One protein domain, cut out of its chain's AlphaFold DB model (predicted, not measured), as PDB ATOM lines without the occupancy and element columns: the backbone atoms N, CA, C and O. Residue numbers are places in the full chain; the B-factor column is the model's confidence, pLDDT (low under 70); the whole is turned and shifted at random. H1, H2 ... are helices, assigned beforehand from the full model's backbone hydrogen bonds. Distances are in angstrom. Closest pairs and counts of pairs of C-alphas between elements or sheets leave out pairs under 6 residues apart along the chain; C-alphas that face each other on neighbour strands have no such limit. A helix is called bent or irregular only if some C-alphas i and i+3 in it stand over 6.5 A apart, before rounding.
ATOM      1  N   ILE A 113      -9.688  17.952  -4.853       52.69
ATOM      2  CA  ILE A 113      -9.469  19.297  -4.307       52.69
ATOM      3  C   ILE A 113      -9.479  20.323  -5.433       52.69
ATOM      4  O   ILE A 113     -10.096  21.363  -5.264       52.69
ATOM      5  N   LEU A 114      -8.838  20.030  -6.570       54.59
ATOM      6  CA  LEU A 114      -8.748  20.954  -7.702       54.59
ATOM      7  C   LEU A 114     -10.097  21.150  -8.400       54.59
ATOM      8  O   LEU A 114     -10.451  22.304  -8.608       54.59
ATOM      9  N   ASP A 115     -10.878  20.098  -8.684       55.19
ATOM     10  CA  ASP A 115     -12.199  20.276  -9.312       55.19
ATOM     11  C   ASP A 115     -13.158  21.001  -8.357       55.19
ATOM     12  O   ASP A 115     -13.857  21.923  -8.773       55.19
ATOM     13  N   THR A 116     -13.125  20.689  -7.053       54.31
ATOM     14  CA  THR A 116     -13.899  21.436  -6.041       54.31
ATOM     15  C   THR A 116     -13.431  22.892  -5.929       54.31
ATOM     16  O   THR A 116     -14.258  23.792  -5.793       54.31
ATOM     17  N   LEU A 117     -12.122  23.160  -6.021       54.19
ATOM     18  CA  LEU A 117     -11.585  24.524  -6.023       54.19
ATOM     19  C   LEU A 117     -12.020  25.284  -7.278       54.19
ATOM     20  O   LEU A 117     -12.406  26.438  -7.161       54.19
ATOM     21  N   PHE A 118     -11.989  24.653  -8.455       55.72
ATOM     22  CA  PHE A 118     -12.442  25.255  -9.709       55.72
ATOM     23  C   PHE A 118     -13.943  25.567  -9.674       55.72
ATOM     24  O   PHE A 118     -14.327  26.662 -10.073       55.72
ATOM     25  N   VAL A 119     -14.771  24.687  -9.099       57.34
ATOM     26  CA  VAL A 119     -16.211  24.936  -8.882       57.34
ATOM     27  C   VAL A 119     -16.450  26.101  -7.912       57.34
ATOM     28  O   VAL A 119     -17.343  26.911  -8.133       57.34
ATOM     29  N   VAL A 120     -15.649  26.229  -6.849       54.34
ATOM     30  CA  VAL A 120     -15.754  27.345  -5.883       54.34
ATOM     31  C   VAL A 120     -15.205  28.662  -6.452       54.34
ATOM     32  O   VAL A 120     -15.645  29.746  -6.064       54.34
ATOM     33  N   LEU A 121     -14.234  28.589  -7.363       54.16
ATOM     34  CA  LEU A 121     -13.627  29.758  -7.995       54.16
ATOM     35  C   LEU A 121     -14.495  30.349  -9.099       54.16
ATOM     36  O   LEU A 121     -14.372  31.548  -9.329       54.16
ATOM     37  N   ASP A 122     -15.384  29.577  -9.721       59.22
ATOM     38  CA  ASP A 122     -16.243  30.052 -10.817       59.22
ATOM     39  C   ASP A 122     -17.094  31.277 -10.404       59.22
ATOM     40  O   ASP A 122     -17.240  32.230 -11.166       59.22
ATOM     41  N   ASP A 123     -17.509  31.358  -9.131       59.31
ATOM     42  CA  ASP A 123     -18.288  32.492  -8.603       59.31
ATOM     43  C   ASP A 123     -17.441  33.721  -8.194       59.31
ATOM     44  O   ASP A 123     -17.977  34.813  -8.000       59.31
ATOM     45  N   ASN A 124     -16.122  33.573  -7.988       58.53
ATOM     46  CA  ASN A 124     -15.259  34.620  -7.403       58.53
ATOM     47  C   ASN A 124     -13.832  34.665  -7.997       58.53
ATOM     48  O   ASN A 124     -12.875  35.064  -7.315       58.53
ATOM     49  N   THR A 125     -13.676  34.260  -9.260       58.12
ATOM     50  CA  THR A 125     -12.375  34.076  -9.935       58.12
ATOM     51  C   THR A 125     -11.502  35.333  -9.865       58.12
ATOM     52  O   THR A 125     -10.306  35.227  -9.602       58.12
ATOM     53  N   GLU A 126     -12.079  36.532  -9.995       61.72
ATOM     54  CA  GLU A 126     -11.316  37.792  -9.945       61.72
ATOM     55  C   GLU A 126     -10.659  38.068  -8.584       61.72
ATOM     56  O   GLU A 126      -9.599  38.689  -8.519       61.72
ATOM     57  N   LYS A 127     -11.257  37.598  -7.482       61.97
ATOM     58  CA  LYS A 127     -10.769  37.888  -6.126       61.97
ATOM     59  C   LYS A 127      -9.777  36.846  -5.620       61.97
ATOM     60  O   LYS A 127      -8.803  37.196  -4.955       61.97
ATOM     61  N   TYR A 128     -10.035  35.568  -5.896       61.81
ATOM     62  CA  TYR A 128      -9.251  34.463  -5.335       61.81
ATOM     63  C   TYR A 128      -8.411  33.721  -6.373       61.81
ATOM     64  O   TYR A 128      -7.510  32.987  -5.979       61.81
ATOM     65  N   GLY A 129      -8.635  33.940  -7.673       64.00
ATOM     66  CA  GLY A 129      -7.918  33.244  -8.743       64.00
ATOM     67  C   GLY A 129      -6.405  33.428  -8.653       64.00
ATOM     68  O   GLY A 129      -5.668  32.449  -8.711       64.00
ATOM     69  N   LEU A 130      -5.933  34.654  -8.399       67.19
ATOM     70  CA  LEU A 130      -4.499  34.916  -8.239       67.19
ATOM     71  C   LEU A 130      -3.920  34.263  -6.974       67.19
ATOM     72  O   LEU A 130      -2.833  33.694  -7.021       67.19
ATOM     73  N   LEU A 131      -4.644  34.320  -5.853       64.69
ATOM     74  CA  LEU A 131      -4.204  33.719  -4.589       64.69
ATOM     75  C   LEU A 131      -4.147  32.190  -4.679       64.69
ATOM     76  O   LEU A 131      -3.204  31.581  -4.177       64.69
ATOM     77  N   VAL A 132      -5.124  31.576  -5.348       65.38
ATOM     78  CA  VAL A 132      -5.135  30.136  -5.616       65.38
ATOM     79  C   VAL A 132      -4.035  29.752  -6.598       65.38
ATOM     80  O   VAL A 132      -3.331  28.773  -6.381       65.38
ATOM     81  N   PHE A 133      -3.830  30.526  -7.660       69.50
ATOM     82  CA  PHE A 133      -2.733  30.270  -8.586       69.50
ATOM     83  C   PHE A 133      -1.377  30.314  -7.866       69.50
ATOM     84  O   PHE A 133      -0.543  29.433  -8.059       69.50
ATOM     85  N   GLN A 134      -1.176  31.295  -6.979       64.25
ATOM     86  CA  GLN A 134       0.022  31.391  -6.147       64.25
ATOM     87  C   GLN A 134       0.170  30.202  -5.192       64.25
ATOM     88  O   GLN A 134       1.272  29.663  -5.072       64.25
ATOM     89  N   SER A 135      -0.905  29.776  -4.523       68.06
ATOM     90  CA  SER A 135      -0.841  28.640  -3.598       68.06
ATOM     91  C   SER A 135      -0.522  27.334  -4.327       68.06
ATOM     92  O   SER A 135       0.351  26.592  -3.881       68.06
ATOM     93  N   LEU A 136      -1.136  27.100  -5.490       71.00
ATOM     94  CA  LEU A 136      -0.857  25.944  -6.340       71.00
ATOM     95  C   LEU A 136       0.572  25.978  -6.883       71.00
ATOM     96  O   LEU A 136       1.283  24.980  -6.801       71.00
ATOM     97  N   ALA A 137       1.034  27.122  -7.391       70.69
ATOM     98  CA  ALA A 137       2.400  27.265  -7.890       70.69
ATOM     99  C   ALA A 137       3.439  26.980  -6.794       70.69
ATOM    100  O   ALA A 137       4.422  26.280  -7.044       70.69
ATOM    101  N   LEU A 138       3.207  27.463  -5.568       69.25
ATOM    102  CA  LEU A 138       4.057  27.156  -4.418       69.25
ATOM    103  C   LEU A 138       4.015  25.668  -4.060       69.25
ATOM    104  O   LEU A 138       5.066  25.076  -3.824       69.25
ATOM    105  N   GLU A 139       2.836  25.046  -4.059       74.69
ATOM    106  CA  GLU A 139       2.691  23.609  -3.811       74.69
ATOM    107  C   GLU A 139       3.487  22.775  -4.827       74.69
ATOM    108  O   GLU A 139       4.269  21.901  -4.438       74.69
ATOM    109  N   TYR A 140       3.346  23.071  -6.121       72.88
ATOM    110  CA  TYR A 140       4.104  22.410  -7.185       72.88
ATOM    111  C   TYR A 140       5.609  22.629  -7.033       72.88
ATOM    112  O   TYR A 140       6.380  21.678  -7.181       72.88
ATOM    113  N   LEU A 141       6.037  23.843  -6.686       73.69
ATOM    114  CA  LEU A 141       7.446  24.159  -6.472       73.69
ATOM    115  C   LEU A 141       8.031  23.374  -5.291       73.69
ATOM    116  O   LEU A 141       9.112  22.799  -5.411       73.69
ATOM    117  N   PHE A 142       7.310  23.278  -4.171       73.25
ATOM    118  CA  PHE A 142       7.738  22.468  -3.029       73.25
ATOM    119  C   PHE A 142       7.827  20.985  -3.387       73.25
ATOM    120  O   PHE A 142       8.841  20.348  -3.091       73.25
ATOM    121  N   LYS A 143       6.817  20.440  -4.076       73.81
ATOM    122  CA  LYS A 143       6.842  19.053  -4.563       73.81
ATOM    123  C   LYS A 143       8.038  18.812  -5.483       73.81
ATOM    124  O   LYS A 143       8.747  17.824  -5.303       73.81
ATOM    125  N   PHE A 144       8.309  19.729  -6.410       80.12
ATOM    126  CA  PHE A 144       9.452  19.650  -7.317       80.12
ATOM    127  C   PHE A 144      10.790  19.624  -6.568       80.12
ATOM    128  O   PHE A 144      11.628  18.768  -6.853       80.12
ATOM    129  N   ILE A 145      10.990  20.510  -5.587       76.94
ATOM    130  CA  ILE A 145      12.230  20.578  -4.796       76.94
ATOM    131  C   ILE A 145      12.438  19.289  -3.998       76.94
ATOM    132  O   ILE A 145      13.538  18.735  -3.997       76.94
ATOM    133  N   VAL A 146      11.387  18.787  -3.344       78.00
ATOM    134  CA  VAL A 146      11.456  17.553  -2.548       78.00
ATOM    135  C   VAL A 146      11.778  16.350  -3.434       78.00
ATOM    136  O   VAL A 146      12.694  15.592  -3.117       78.00
ATOM    137  N   GLN A 147      11.090  16.197  -4.568       75.69
ATOM    138  CA  GLN A 147      11.337  15.083  -5.491       75.69
ATOM    139  C   GLN A 147      12.729  15.158  -6.120       75.69
ATOM    140  O   GLN A 147      13.455  14.163  -6.136       75.69
ATOM    141  N   SER A 148      13.146  16.347  -6.557       79.62
ATOM    142  CA  SER A 148      14.486  16.566  -7.107       79.62
ATOM    143  C   SER A 148      15.570  16.237  -6.084       79.62
ATOM    144  O   SER A 148      16.561  15.606  -6.440       79.62
ATOM    145  N   ARG A 149      15.364  16.569  -4.800       80.31
ATOM    146  CA  ARG A 149      16.295  16.211  -3.721       80.31
ATOM    147  C   ARG A 149      16.431  14.700  -3.565       80.31
ATOM    148  O   ARG A 149      17.547  14.200  -3.454       80.31
ATOM    149  N   ILE A 150      15.313  13.973  -3.546       77.44
ATOM    150  CA  ILE A 150      15.312  12.510  -3.399       77.44
ATOM    151  C   ILE A 150      16.060  11.863  -4.571       77.44
ATOM    152  O   ILE A 150      16.935  11.024  -4.359       77.44
ATOM    153  N   LEU A 151      15.754  12.280  -5.801       78.38
ATOM    154  CA  LEU A 151      16.406  11.788  -7.017       78.38
ATOM    155  C   LEU A 151      17.906  12.106  -7.034       78.38
ATOM    156  O   LEU A 151      18.719  11.219  -7.290       78.38
ATOM    157  N   TYR A 152      18.278  13.344  -6.713       80.44
ATOM    158  CA  TYR A 152      19.668  13.791  -6.710       80.44
ATOM    159  C   TYR A 152      20.497  13.090  -5.626       80.44
ATOM    160  O   TYR A 152      21.610  12.637  -5.891       80.44
ATOM    161  N   SER A 153      19.939  12.917  -4.424       79.81
ATOM    162  CA  SER A 153      20.582  12.168  -3.338       79.81
ATOM    163  C   SER A 153      20.826  10.707  -3.728       79.81
ATOM    164  O   SER A 153      21.918  10.188  -3.505       79.81
ATOM    165  N   ARG A 154      19.861  10.060  -4.395       78.75
ATOM    166  CA  ARG A 154      20.029   8.694  -4.918       78.75
ATOM    167  C   ARG A 154      21.123   8.615  -5.984       78.75
ATOM    168  O   ARG A 154      21.935   7.699  -5.939       78.75
ATOM    169  N   ALA A 155      21.166   9.571  -6.911       79.75
ATOM    170  CA  ALA A 155      22.160   9.596  -7.984       79.75
ATOM    171  C   ALA A 155      23.592   9.842  -7.475       79.75
ATOM    172  O   ALA A 155      24.547   9.322  -8.045       79.75
ATOM    173  N   THR A 156      23.737  10.611  -6.396       83.56
ATOM    174  CA  THR A 156      25.037  11.028  -5.838       83.56
ATOM    175  C   THR A 156      25.426  10.271  -4.569       83.56
ATOM    176  O   THR A 156      26.423  10.605  -3.932       83.56
ATOM    177  N   CYS A 157      24.637   9.267  -4.167       81.50
ATOM    178  CA  CYS A 157      24.773   8.572  -2.880       81.50
ATOM    179  C   CYS A 157      24.840   9.532  -1.672       81.50
ATOM    180  O   CYS A 157      25.491   9.239  -0.672       81.50
ATOM    181  N   GLY A 158      24.193  10.698  -1.776       78.00
ATOM    182  CA  GLY A 158      24.181  11.739  -0.748       78.00
ATOM    183  C   GLY A 158      25.488  12.522  -0.578       78.00
ATOM    184  O   GLY A 158      25.582  13.307   0.359       78.00
ATOM    185  N   MET A 159      26.485  12.343  -1.450       78.50
ATOM    186  CA  MET A 159      27.795  12.997  -1.304       78.50
ATOM    187  C   MET A 159      27.818  14.470  -1.749       78.50
ATOM    188  O   MET A 159      28.732  15.194  -1.372       78.50
ATOM    189  N   GLU A 160      26.817  14.922  -2.513       85.00
ATOM    190  CA  GLU A 160      26.802  16.232  -3.191       85.00
ATOM    191  C   GLU A 160      25.669  17.163  -2.697       85.00
ATOM    192  O   GLU A 160      25.093  17.948  -3.454       85.00
ATOM    193  N   GLU A 161      25.297  17.095  -1.411       79.06
ATOM    194  CA  GLU A 161      24.189  17.912  -0.874       79.06
ATOM    195  C   GLU A 161      24.428  19.431  -0.997       79.06
ATOM    196  O   GLU A 161      23.481  20.189  -1.226       79.06
ATOM    197  N   GLU A 162      25.678  19.889  -0.881       82.88
ATOM    198  CA  GLU A 162      26.016  21.311  -1.028       82.88
ATOM    199  C   GLU A 162      25.811  21.812  -2.462       82.88
ATOM    200  O   GLU A 162      25.271  22.904  -2.653       82.88
ATOM    201  N   GLN A 163      26.148  20.999  -3.469       81.94
ATOM    202  CA  GLN A 163      25.914  21.339  -4.875       81.94
ATOM    203  C   GLN A 163      24.420  21.441  -5.174       81.94
ATOM    204  O   GLN A 163      23.983  22.432  -5.757       81.94
ATOM    205  N   PHE A 164      23.612  20.493  -4.686       86.00
ATOM    206  CA  PHE A 164      22.155  20.572  -4.811       86.00
ATOM    207  C   PHE A 164      21.598  21.854  -4.181       86.00
ATOM    208  O   PHE A 164      20.773  22.544  -4.784       86.00
ATOM    209  N   ARG A 165      22.069  22.213  -2.980       82.88
ATOM    210  CA  ARG A 165      21.660  23.449  -2.304       82.88
ATOM    211  C   ARG A 165      22.019  24.688  -3.126       82.88
ATOM    212  O   ARG A 165      21.178  25.581  -3.232       82.88
ATOM    213  N   SER A 166      23.211  24.726  -3.723       81.75
ATOM    214  CA  SER A 166      23.637  25.812  -4.613       81.75
ATOM    215  C   SER A 166      22.744  25.907  -5.853       81.75
ATOM    216  O   SER A 166      22.229  26.980  -6.156       81.75
ATOM    217  N   SER A 167      22.453  24.784  -6.517       83.38
ATOM    218  CA  SER A 167      21.579  24.756  -7.698       83.38
ATOM    219  C   SER A 167      20.149  25.212  -7.390       83.38
ATOM    220  O   SER A 167      19.549  25.950  -8.170       83.38
ATOM    221  N   ILE A 168      19.597  24.833  -6.233       82.38
ATOM    222  CA  ILE A 168      18.286  25.325  -5.789       82.38
ATOM    223  C   ILE A 168      18.326  26.833  -5.519       82.38
ATOM    224  O   ILE A 168      17.395  27.548  -5.888       82.38
ATOM    225  N   GLN A 169      19.397  27.347  -4.910       78.69
ATOM    226  CA  GLN A 169      19.557  28.788  -4.706       78.69
ATOM    227  C   GLN A 169      19.622  29.549  -6.035       78.69
ATOM    228  O   GLN A 169      18.930  30.555  -6.181       78.69
ATOM    229  N   GLU A 170      20.380  29.062  -7.016       82.06
ATOM    230  CA  GLU A 170      20.452  29.650  -8.360       82.06
ATOM    231  C   GLU A 170      19.101  29.625  -9.083       82.06
ATOM    232  O   GLU A 170      18.719  30.614  -9.717       82.06
ATOM    233  N   LEU A 171      18.331  28.544  -8.927       82.69
ATOM    234  CA  LEU A 171      16.968  28.448  -9.446       82.69
ATOM    235  C   LEU A 171      16.074  29.537  -8.843       82.69
ATOM    236  O   LEU A 171      15.409  30.266  -9.576       82.69
ATOM    237  N   PHE A 172      16.086  29.702  -7.518       80.12
ATOM    238  CA  PHE A 172      15.304  30.750  -6.857       80.12
ATOM    239  C   PHE A 172      15.748  32.158  -7.259       80.12
ATOM    240  O   PHE A 172      14.900  33.036  -7.416       80.12
ATOM    241  N   GLN A 173      17.047  32.382  -7.459       73.06
ATOM    242  CA  GLN A 173      17.543  33.659  -7.975       73.06
ATOM    243  C   GLN A 173      17.075  33.906  -9.412       73.06
ATOM    244  O   GLN A 173      16.659  35.018  -9.723       73.06
ATOM    245  N   SER A 174      17.056  32.874 -10.256       77.81
ATOM    246  CA  SER A 174      16.552  32.952 -11.632       77.81
ATOM    247  C   SER A 174      15.054  33.259 -11.668       77.81
ATOM    248  O   SER A 174      14.625  34.159 -12.386       77.81
ATOM    249  N   ILE A 175      14.258  32.590 -10.826       73.88
ATOM    250  CA  ILE A 175      12.821  32.862 -10.676       73.88
ATOM    251  C   ILE A 175      12.601  34.294 -10.183       73.88
ATOM    252  O   ILE A 175      11.815  35.038 -10.762       73.88
ATOM    253  N   ARG A 176      13.324  34.717  -9.140       72.88
ATOM    254  CA  ARG A 176      13.228  36.078  -8.599       72.88
ATOM    255  C   ARG A 176      13.616  37.127  -9.635       72.88
ATOM    256  O   ARG A 176      12.974  38.172  -9.692       72.88
ATOM    257  N   PHE A 177      14.641  36.862 -10.438       75.19
ATOM    258  CA  PHE A 177      15.048  37.736 -11.528       75.19
ATOM    259  C   PHE A 177      13.919  37.885 -12.551       75.19
ATOM    260  O   PHE A 177      13.507  39.012 -12.809       75.19
ATOM    261  N   VAL A 178      13.351  36.779 -13.040       71.44
ATOM    262  CA  VAL A 178      12.217  36.795 -13.980       71.44
ATOM    263  C   VAL A 178      11.020  37.558 -13.406       71.44
ATOM    264  O   VAL A 178      10.491  38.446 -14.064       71.44
ATOM    265  N   LEU A 179      10.651  37.304 -12.149       65.12
ATOM    266  CA  LEU A 179       9.559  38.024 -11.480       65.12
ATOM    267  C   LEU A 179       9.874  39.513 -11.259       65.12
ATOM    268  O   LEU A 179       8.971  40.346 -11.214       65.12
ATOM    269  N   SER A 180      11.152  39.876 -11.128       68.19
ATOM    270  CA  SER A 180      11.569  41.277 -11.011       68.19
ATOM    271  C   SER A 180      11.544  42.030 -12.344       68.19
ATOM    272  O   SER A 180      11.410  43.256 -12.323       68.19
ATOM    273  N   LEU A 181      11.628  41.330 -13.483       59.81
ATOM    274  CA  LEU A 181      11.472  41.942 -14.807       59.81
ATOM    275  C   LEU A 181      10.057  42.512 -14.964       59.81
ATOM    276  O   LEU A 181       9.911  43.656 -15.385       59.81
ATOM    277  N   ASP A 182       9.052  41.778 -14.490       50.62
ATOM    278  CA  ASP A 182       7.637  42.165 -14.552       50.62
ATOM    279  C   ASP A 182       7.332  43.423 -13.710       50.62
ATOM    280  O   ASP A 182       6.537  44.283 -14.084       50.62
ATOM    281  N   SER A 183       8.058  43.613 -12.600       49.38
ATOM    282  CA  SER A 183       7.913  44.805 -11.747       49.38
ATOM    283  C   SER A 183       8.447  46.106 -12.365       49.38
ATOM    284  O   SER A 183       8.134  47.188 -11.868       49.38
ATOM    285  N   ARG A 184       9.263  46.027 -13.429       48.09
ATOM    286  CA  ARG A 184       9.817  47.198 -14.137       48.09
ATOM    287  C   ARG A 184       9.135  47.483 -15.475       48.09
ATOM    288  O   ARG A 184       9.407  48.528 -16.059       48.09
TER     289      ARG A 184
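Overview. This is residues 113 to 184 of the 200 residues of the protein "C2 DOCK-type domain-containing protein" of Limosa lapponica baueri (UniProt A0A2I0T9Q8). What shape is this? Three named helices make a flat, open Z: short H1 and longer H3 fold back from opposite ends of long H2. How large is it? The printed part has 72 residues, is all helix and only just loose, close to extended, with radius of gyration of the C-alphas 16.8 A and spans 51 by 35 by 10 A.

Along the chain. Where are the helices? H1, residues 113 to 121, spans 11.8 A from C-alpha 113 at (-9.469, 19.297, -4.307). H2, residues 125 to 156, spans 44.1 A; H3, residues 161 to 182, spans 32.4 A to C-alpha 182 at (7.637, 42.165, -14.552). Which is irregular? H2 is: C-alphas 127 and 130 are 7.3 A apart.

Arrangement. What meets H2? H1 is close but not clearly touching, closest C-alphas 121 and 129, 6.7 A. H3 touches it as a hairpin at a shallow tilt of 25 degrees, closest C-alphas 161 and 153, 7.2 A, with residues 161 to 168 alone. Which O i to N i+4 pairs are within hydrogen-bond range? Every one in H1, 26 of 28 in H2 and 17 of 18 in H3 are.

Size, cuts and confidence. Any cut? The printed part has none. Where is pLDDT under 70? It is at residues 113 to 135, 138 and 179 to 184.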